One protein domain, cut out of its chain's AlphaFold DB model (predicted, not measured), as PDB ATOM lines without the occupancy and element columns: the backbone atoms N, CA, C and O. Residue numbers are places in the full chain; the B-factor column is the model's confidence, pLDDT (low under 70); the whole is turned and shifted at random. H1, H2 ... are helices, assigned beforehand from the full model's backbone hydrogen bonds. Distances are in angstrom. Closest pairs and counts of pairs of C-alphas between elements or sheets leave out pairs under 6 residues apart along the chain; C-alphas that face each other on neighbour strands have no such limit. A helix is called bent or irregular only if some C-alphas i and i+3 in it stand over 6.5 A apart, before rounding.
ATOM      1  N   LEU A  17       6.866  54.233   0.811       97.56
ATOM      2  CA  LEU A  17       5.423  54.044   0.798       97.56
ATOM      3  C   LEU A  17       4.892  53.700   2.191       97.56
ATOM      4  O   LEU A  17       5.572  53.105   3.026       97.56
ATOM      5  N   THR A  18       3.635  54.064   2.409       98.19
ATOM      6  CA  THR A  18       2.867  53.688   3.598       98.19
ATOM      7  C   THR A  18       1.724  52.758   3.210       98.19
ATOM      8  O   THR A  18       1.287  52.753   2.059       98.19
ATOM      9  N   CYS A  19       1.238  51.975   4.162       98.38
ATOM     10  CA  CYS A  19       0.091  51.077   4.038       98.38
ATOM     11  C   CYS A  19      -0.813  51.218   5.283       98.38
ATOM     12  O   CYS A  19      -0.439  51.914   6.239       98.38
ATOM     13  N   PRO A  20      -2.025  50.625   5.295       98.50
ATOM     14  CA  PRO A  20      -2.844  50.560   6.505       98.50
ATOM     15  C   PRO A  20      -2.066  49.920   7.666       98.50
ATOM     16  O   PRO A  20      -1.236  49.048   7.418       98.50
ATOM     17  N   PRO A  21      -2.295  50.327   8.925       98.44
ATOM     18  CA  PRO A  21      -1.582  49.741  10.051       98.44
ATOM     19  C   PRO A  21      -2.034  48.297  10.314       98.44
ATOM     20  O   PRO A  21      -3.207  47.961  10.147       98.44
ATOM     21  N   ASN A  22      -1.111  47.455  10.779       98.12
ATOM     22  CA  ASN A  22      -1.426  46.111  11.260       98.12
ATOM     23  C   ASN A  22      -2.025  46.140  12.686       98.12
ATOM     24  O   ASN A  22      -2.199  47.203  13.290       98.12
ATOM     25  N   GLY A  23      -2.334  44.969  13.245       97.81
ATOM     26  CA  GLY A  23      -2.949  44.834  14.571       97.81
ATOM     27  C   GLY A  23      -2.071  45.310  15.732       97.81
ATOM     28  O   GLY A  23      -2.602  45.655  16.784       97.81
ATOM     29  N   LEU A  24      -0.748  45.380  15.545       96.94
ATOM     30  CA  LEU A  24       0.177  45.906  16.551       96.94
ATOM     31  C   LEU A  24       0.290  47.437  16.484       96.94
ATOM     32  O   LEU A  24       0.298  48.105  17.517       96.94
ATOM     33  N   VAL A  25       0.380  47.999  15.277       97.88
ATOM     34  CA  VAL A  25       0.583  49.442  15.061       97.88
ATOM     35  C   VAL A  25      -0.722  50.224  15.195       97.88
ATOM     36  O   VAL A  25      -0.719  51.317  15.759       97.88
ATOM     37  N   GLY A  26      -1.841  49.678  14.715       98.00
ATOM     38  CA  GLY A  26      -3.136  50.365  14.650       98.00
ATOM     39  C   GLY A  26      -3.613  50.961  15.980       98.00
ATOM     40  O   GLY A  26      -4.017  52.125  15.984       98.00
ATOM     41  N   PRO A  27      -3.503  50.241  17.115       97.25
ATOM     42  CA  PRO A  27      -3.841  50.779  18.435       97.25
ATOM     43  C   PRO A  27      -2.985  51.973  18.893       97.25
ATOM     44  O   PRO A  27      -3.411  52.715  19.774       97.25
ATOM     45  N   ILE A  28      -1.786  52.163  18.329       95.88
ATOM     46  CA  ILE A  28      -0.855  53.252  18.678       95.88
ATOM     47  C   ILE A  28      -0.974  54.406  17.676       95.88
ATOM     48  O   ILE A  28      -1.017  55.572  18.064       95.88
ATOM     49  N   HIS A  29      -1.011  54.088  16.381       96.75
ATOM     50  CA  HIS A  29      -1.075  55.059  15.295       96.75
ATOM     51  C   HIS A  29      -1.999  54.550  14.171       96.75
ATOM     52  O   HIS A  29      -1.562  53.819  13.277       96.75
ATOM     53  N   PRO A  30      -3.281  54.957  14.164       97.56
ATOM     54  CA  PRO A  30      -4.305  54.338  13.318       97.56
ATOM     55  C   PRO A  30      -4.250  54.770  11.848       97.56
ATOM     56  O   PRO A  30      -4.931  54.190  11.007       97.56
ATOM     57  N   LYS A  31      -3.478  55.810  11.513       98.44
ATOM     58  CA  LYS A  31      -3.515  56.413  10.174       98.44
ATOM     59  C   LYS A  31      -2.812  55.562   9.115       98.44
ATOM     60  O   LYS A  31      -3.284  55.504   7.986       98.44
ATOM     61  N   ALA A  32      -1.660  54.992   9.453       98.19
ATOM     62  CA  ALA A  32      -0.806  54.243   8.536       98.19
ATOM     63  C   ALA A  32       0.382  53.626   9.286       98.19
ATOM     64  O   ALA A  32       0.734  54.088  10.377       98.19
ATOM     65  N   MET A  33       1.042  52.669   8.636       98.50
ATOM     66  CA  MET A  33       2.393  52.200   8.953       98.50
ATOM     67  C   MET A  33       3.289  52.281   7.698       98.50
ATOM     68  O   MET A  33       2.764  52.370   6.584       98.50
ATOM     69  N   PRO A  34       4.627  52.307   7.831       98.25
ATOM     70  CA  PRO A  34       5.508  52.156   6.676       98.25
ATOM     71  C   PRO A  34       5.371  50.752   6.073       98.25
ATOM     72  O   PRO A  34       5.156  49.783   6.801       98.25
ATOM     73  N   VAL A  35       5.539  50.643   4.755       98.38
ATOM     74  CA  VAL A  35       5.757  49.341   4.109       98.38
ATOM     75  C   VAL A  35       7.121  48.813   4.537       98.38
ATOM     76  O   VAL A  35       8.108  49.548   4.505       98.38
ATOM     77  N   ILE A  36       7.170  47.545   4.933       98.25
ATOM     78  CA  ILE A  36       8.393  46.848   5.329       98.25
ATOM     79  C   ILE A  36       8.507  45.616   4.437       98.25
ATOM     80  O   ILE A  36       7.545  44.862   4.331       98.25
ATOM     81  N   LEU A  37       9.667  45.429   3.810       98.06
ATOM     82  CA  LEU A  37       9.990  44.258   2.995       98.06
ATOM     83  C   LEU A  37      10.902  43.347   3.838       98.06
ATOM     84  O   LEU A  37      12.085  43.665   3.976       98.06
ATOM     85  N   PRO A  38      10.368  42.305   4.505       97.12
ATOM     86  CA  PRO A  38      11.133  41.512   5.468       97.12
ATOM     87  C   PRO A  38      12.152  40.556   4.836       97.12
ATOM     88  O   PRO A  38      13.018  40.054   5.554       97.12
ATOM     89  N   THR A  39      12.070  40.282   3.531       97.81
ATOM     90  CA  THR A  39      12.958  39.328   2.849       97.81
ATOM     91  C   THR A  39      13.755  39.961   1.711       97.81
ATOM     92  O   THR A  39      13.298  40.884   1.040       97.81
ATOM     93  N   GLU A  40      14.941  39.410   1.437       98.38
ATOM     94  CA  GLU A  40      15.755  39.812   0.281       98.38
ATOM     95  C   GLU A  40      15.005  39.621  -1.043       98.38
ATOM     96  O   GLU A  40      15.112  40.455  -1.937       98.38
ATOM     97  N   THR A  41      14.191  38.567  -1.158       98.38
ATOM     98  CA  THR A  41      13.369  38.313  -2.348       98.38
ATOM     99  C   THR A  41      12.350  39.425  -2.592       98.38
ATOM    100  O   THR A  41      12.156  39.832  -3.734       98.38
ATOM    101  N   GLU A  42      11.714  39.953  -1.543       98.12
ATOM    102  CA  GLU A  42      10.789  41.084  -1.676       98.12
ATOM    103  C   GLU A  42      11.518  42.385  -2.016       98.12
ATOM    104  O   GLU A  42      10.995  43.186  -2.790       98.12
ATOM    105  N   VAL A  43      12.728  42.593  -1.485       98.25
ATOM    106  CA  VAL A  43      13.572  43.740  -1.860       98.25
ATOM    107  C   VAL A  43      13.954  43.664  -3.338       98.25
ATOM    108  O   VAL A  43      13.799  44.650  -4.055       98.25
ATOM    109  N   GLU A  44      14.399  42.502  -3.814       98.44
ATOM    110  CA  GLU A  44      14.746  42.302  -5.223       98.44
ATOM    111  C   GLU A  44      13.525  42.514  -6.122       98.44
ATOM    112  O   GLU A  44      13.590  43.252  -7.105       98.44
ATOM    113  N   ALA A  45      12.374  41.947  -5.750       98.12
ATOM    114  CA  ALA A  45      11.121  42.144  -6.468       98.12
ATOM    115  C   ALA A  45      10.721  43.629  -6.532       98.12
ATOM    116  O   ALA A  45      10.314  44.115  -7.584       98.12
ATOM    117  N   TRP A  46      10.886  44.379  -5.439       98.06
ATOM    118  CA  TRP A  46      10.608  45.816  -5.397       98.06
ATOM    119  C   TRP A  46      11.492  46.629  -6.351       98.06
ATOM    120  O   TRP A  46      11.033  47.609  -6.938       98.06
ATOM    121  N   LEU A  47      12.759  46.238  -6.495       98.00
ATOM    122  CA  LEU A  47      13.739  46.947  -7.318       98.00
ATOM    123  C   LEU A  47      13.684  46.565  -8.804       98.00
ATOM    124  O   LEU A  47      14.179  47.334  -9.630       98.00
ATOM    125  N   THR A  48      13.103  45.412  -9.148       98.31
ATOM    126  CA  THR A  48      13.188  44.844 -10.507       98.31
ATOM    127  C   THR A  48      11.856  44.679 -11.227       98.31
ATOM    128  O   THR A  48      11.830  44.768 -12.457       98.31
ATOM    129  N   LEU A  49      10.754  44.448 -10.509       98.06
ATOM    130  CA  LEU A  49       9.446  44.268 -11.134       98.06
ATOM    131  C   LEU A  49       8.903  45.577 -11.705       98.06
ATOM    132  O   LEU A  49       9.329  46.683 -11.355       98.06
ATOM    133  N   SER A  50       7.898  45.455 -12.577       98.19
ATOM    134  CA  SER A  50       7.156  46.629 -13.015       98.19
ATOM    135  C   SER A  50       6.502  47.320 -11.819       98.19
ATOM    136  O   SER A  50       6.170  46.703 -10.804       98.19
ATOM    137  N   ARG A  51       6.262  48.627 -11.946       94.94
ATOM    138  CA  ARG A  51       5.609  49.408 -10.890       94.94
ATOM    139  C   ARG A  51       4.271  48.801 -10.451       94.94
ATOM    140  O   ARG A  51       3.950  48.852  -9.265       94.94
ATOM    141  N   ASP A  52       3.499  48.275 -11.397       96.38
ATOM    142  CA  ASP A  52       2.173  47.719 -11.128       96.38
ATOM    143  C   ASP A  52       2.259  46.412 -10.331       96.38
ATOM    144  O   ASP A  52       1.481  46.215  -9.398       96.38
ATOM    145  N   GLU A  53       3.253  45.570 -10.620       97.00
ATOM    146  CA  GLU A  53       3.527  44.341  -9.868       97.00
ATOM    147  C   GLU A  53       4.118  44.645  -8.485       97.00
ATOM    148  O   GLU A  53       3.614  44.159  -7.474       97.00
ATOM    149  N   ALA A  54       5.131  45.516  -8.406       97.44
ATOM    150  CA  ALA A  54       5.778  45.889  -7.146       97.44
ATOM    151  C   ALA A  54       4.804  46.555  -6.160       97.44
ATOM    152  O   ALA A  54       4.939  46.405  -4.945       97.44
ATOM    153  N   ARG A  55       3.772  47.256  -6.654       96.38
ATOM    154  CA  ARG A  55       2.731  47.855  -5.805       96.38
ATOM    155  C   ARG A  55       1.961  46.815  -4.986       96.38
ATOM    156  O   ARG A  55       1.444  47.167  -3.927       96.38
ATOM    157  N   ALA A  56       1.913  45.553  -5.416       96.62
ATOM    158  CA  ALA A  56       1.313  44.478  -4.628       96.62
ATOM    159  C   ALA A  56       2.021  44.270  -3.275       96.62
ATOM    160  O   ALA A  56       1.375  43.848  -2.321       96.62
ATOM    161  N   LEU A  57       3.300  44.649  -3.161       97.81
ATOM    162  CA  LEU A  57       4.083  44.595  -1.921       97.81
ATOM    163  C   LEU A  57       3.724  45.719  -0.927       97.81
ATOM    164  O   LEU A  57       4.167  45.697   0.218       97.81
ATOM    165  N   GLN A  58       2.913  46.712  -1.320       97.81
ATOM    166  CA  GLN A  58       2.486  47.830  -0.464       97.81
ATOM    167  C   GLN A  58       1.390  47.401   0.538       97.81
ATOM    168  O   GLN A  58       0.268  47.908   0.505       97.81
ATOM    169  N   GLN A  59       1.704  46.464   1.432       97.75
ATOM    170  CA  GLN A  59       0.770  45.843   2.381       97.75
ATOM    171  C   GLN A  59       1.284  45.927   3.832       97.75
ATOM    172  O   GLN A  59       2.473  46.180   4.045       97.75
ATOM    173  N   PRO A  60       0.406  45.794   4.846       98.38
ATOM    174  CA  PRO A  60       0.828  45.723   6.244       98.38
ATOM    175  C   PRO A  60       1.696  44.491   6.510       98.38
ATOM    176  O   PRO A  60       1.386  43.392   6.056       98.38
ATOM    177  N   LEU A  61       2.740  44.675   7.319       98.19
ATOM    178  CA  LEU A  61       3.557  43.575   7.827       98.19
ATOM    179  C   LEU A  61       2.742  42.700   8.796       98.19
ATOM    180  O   LEU A  61       1.861  43.210   9.502       98.19
ATOM    181  N   LEU A  62       3.058  41.405   8.883       97.62
ATOM    182  CA  LEU A  62       2.399  40.496   9.823       97.62
ATOM    183  C   LEU A  62       2.614  40.938  11.281       97.62
ATOM    184  O   LEU A  62       3.635  41.531  11.638       97.62
ATOM    185  N   ASN A  63       1.616  40.676  12.130       97.06
ATOM    186  CA  ASN A  63       1.581  41.178  13.511       97.06
ATOM    187  C   ASN A  63       2.740  40.666  14.381       97.06
ATOM    188  O   ASN A  63       3.141  41.348  15.318       97.06
TER     189      ASN A  63
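Overview. This is residues 17 to 63 of the 72 residues of an uncharacterized protein of Rhizobium sp. PP-F2F-G20b (UniProt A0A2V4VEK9). The domain has little regular structure: a short helical hairpin, H1 and then H2, makes one end, and an irregular loop of the chain, out to Pro 27 and folded back, makes the other. The printed part has 47 residues, with two named helices holding 16 of them and no named strand, and its class is all helix. It is only just loose, close to compact, with a radius of gyration of the C-alphas of 11.5 A, and only just elongated, spanning 34 by 19 by 10 A.

Arrangement. H1, residues 40 to 48, and H2, residues 51 to 57, form a helical hairpin across a tight link of 2 residues. They touch, the closest C-alphas being those of Trp 46 and Ala 54, 5.1 A apart. They run opposite ways at a shallow tilt of 21 degrees. Every O i to N i+4 pair is within hydrogen-bond range in H1, but 1 of 3 in H2, where 2 of 4 O i to N i+3 pairs are. Residues 18 to 19 pair with residues 33 to 34, antiparallel.

Along the chain. H1 begins at C-alpha 40 (15.755, 39.812, 0.281) and is 12.2 A long. H2, 10.3 A long, ends at C-alpha 57 (4.083, 44.595, -1.921).

Size, cuts and confidence. The C-alphas farthest apart, of Pro 27 and Thr 48, are 34.1 A apart. Residues 47 to 52 stand free. Residues 17 to 39 hold no named element. The printed part has no cut, and no printed residue is under 70 in pLDDT.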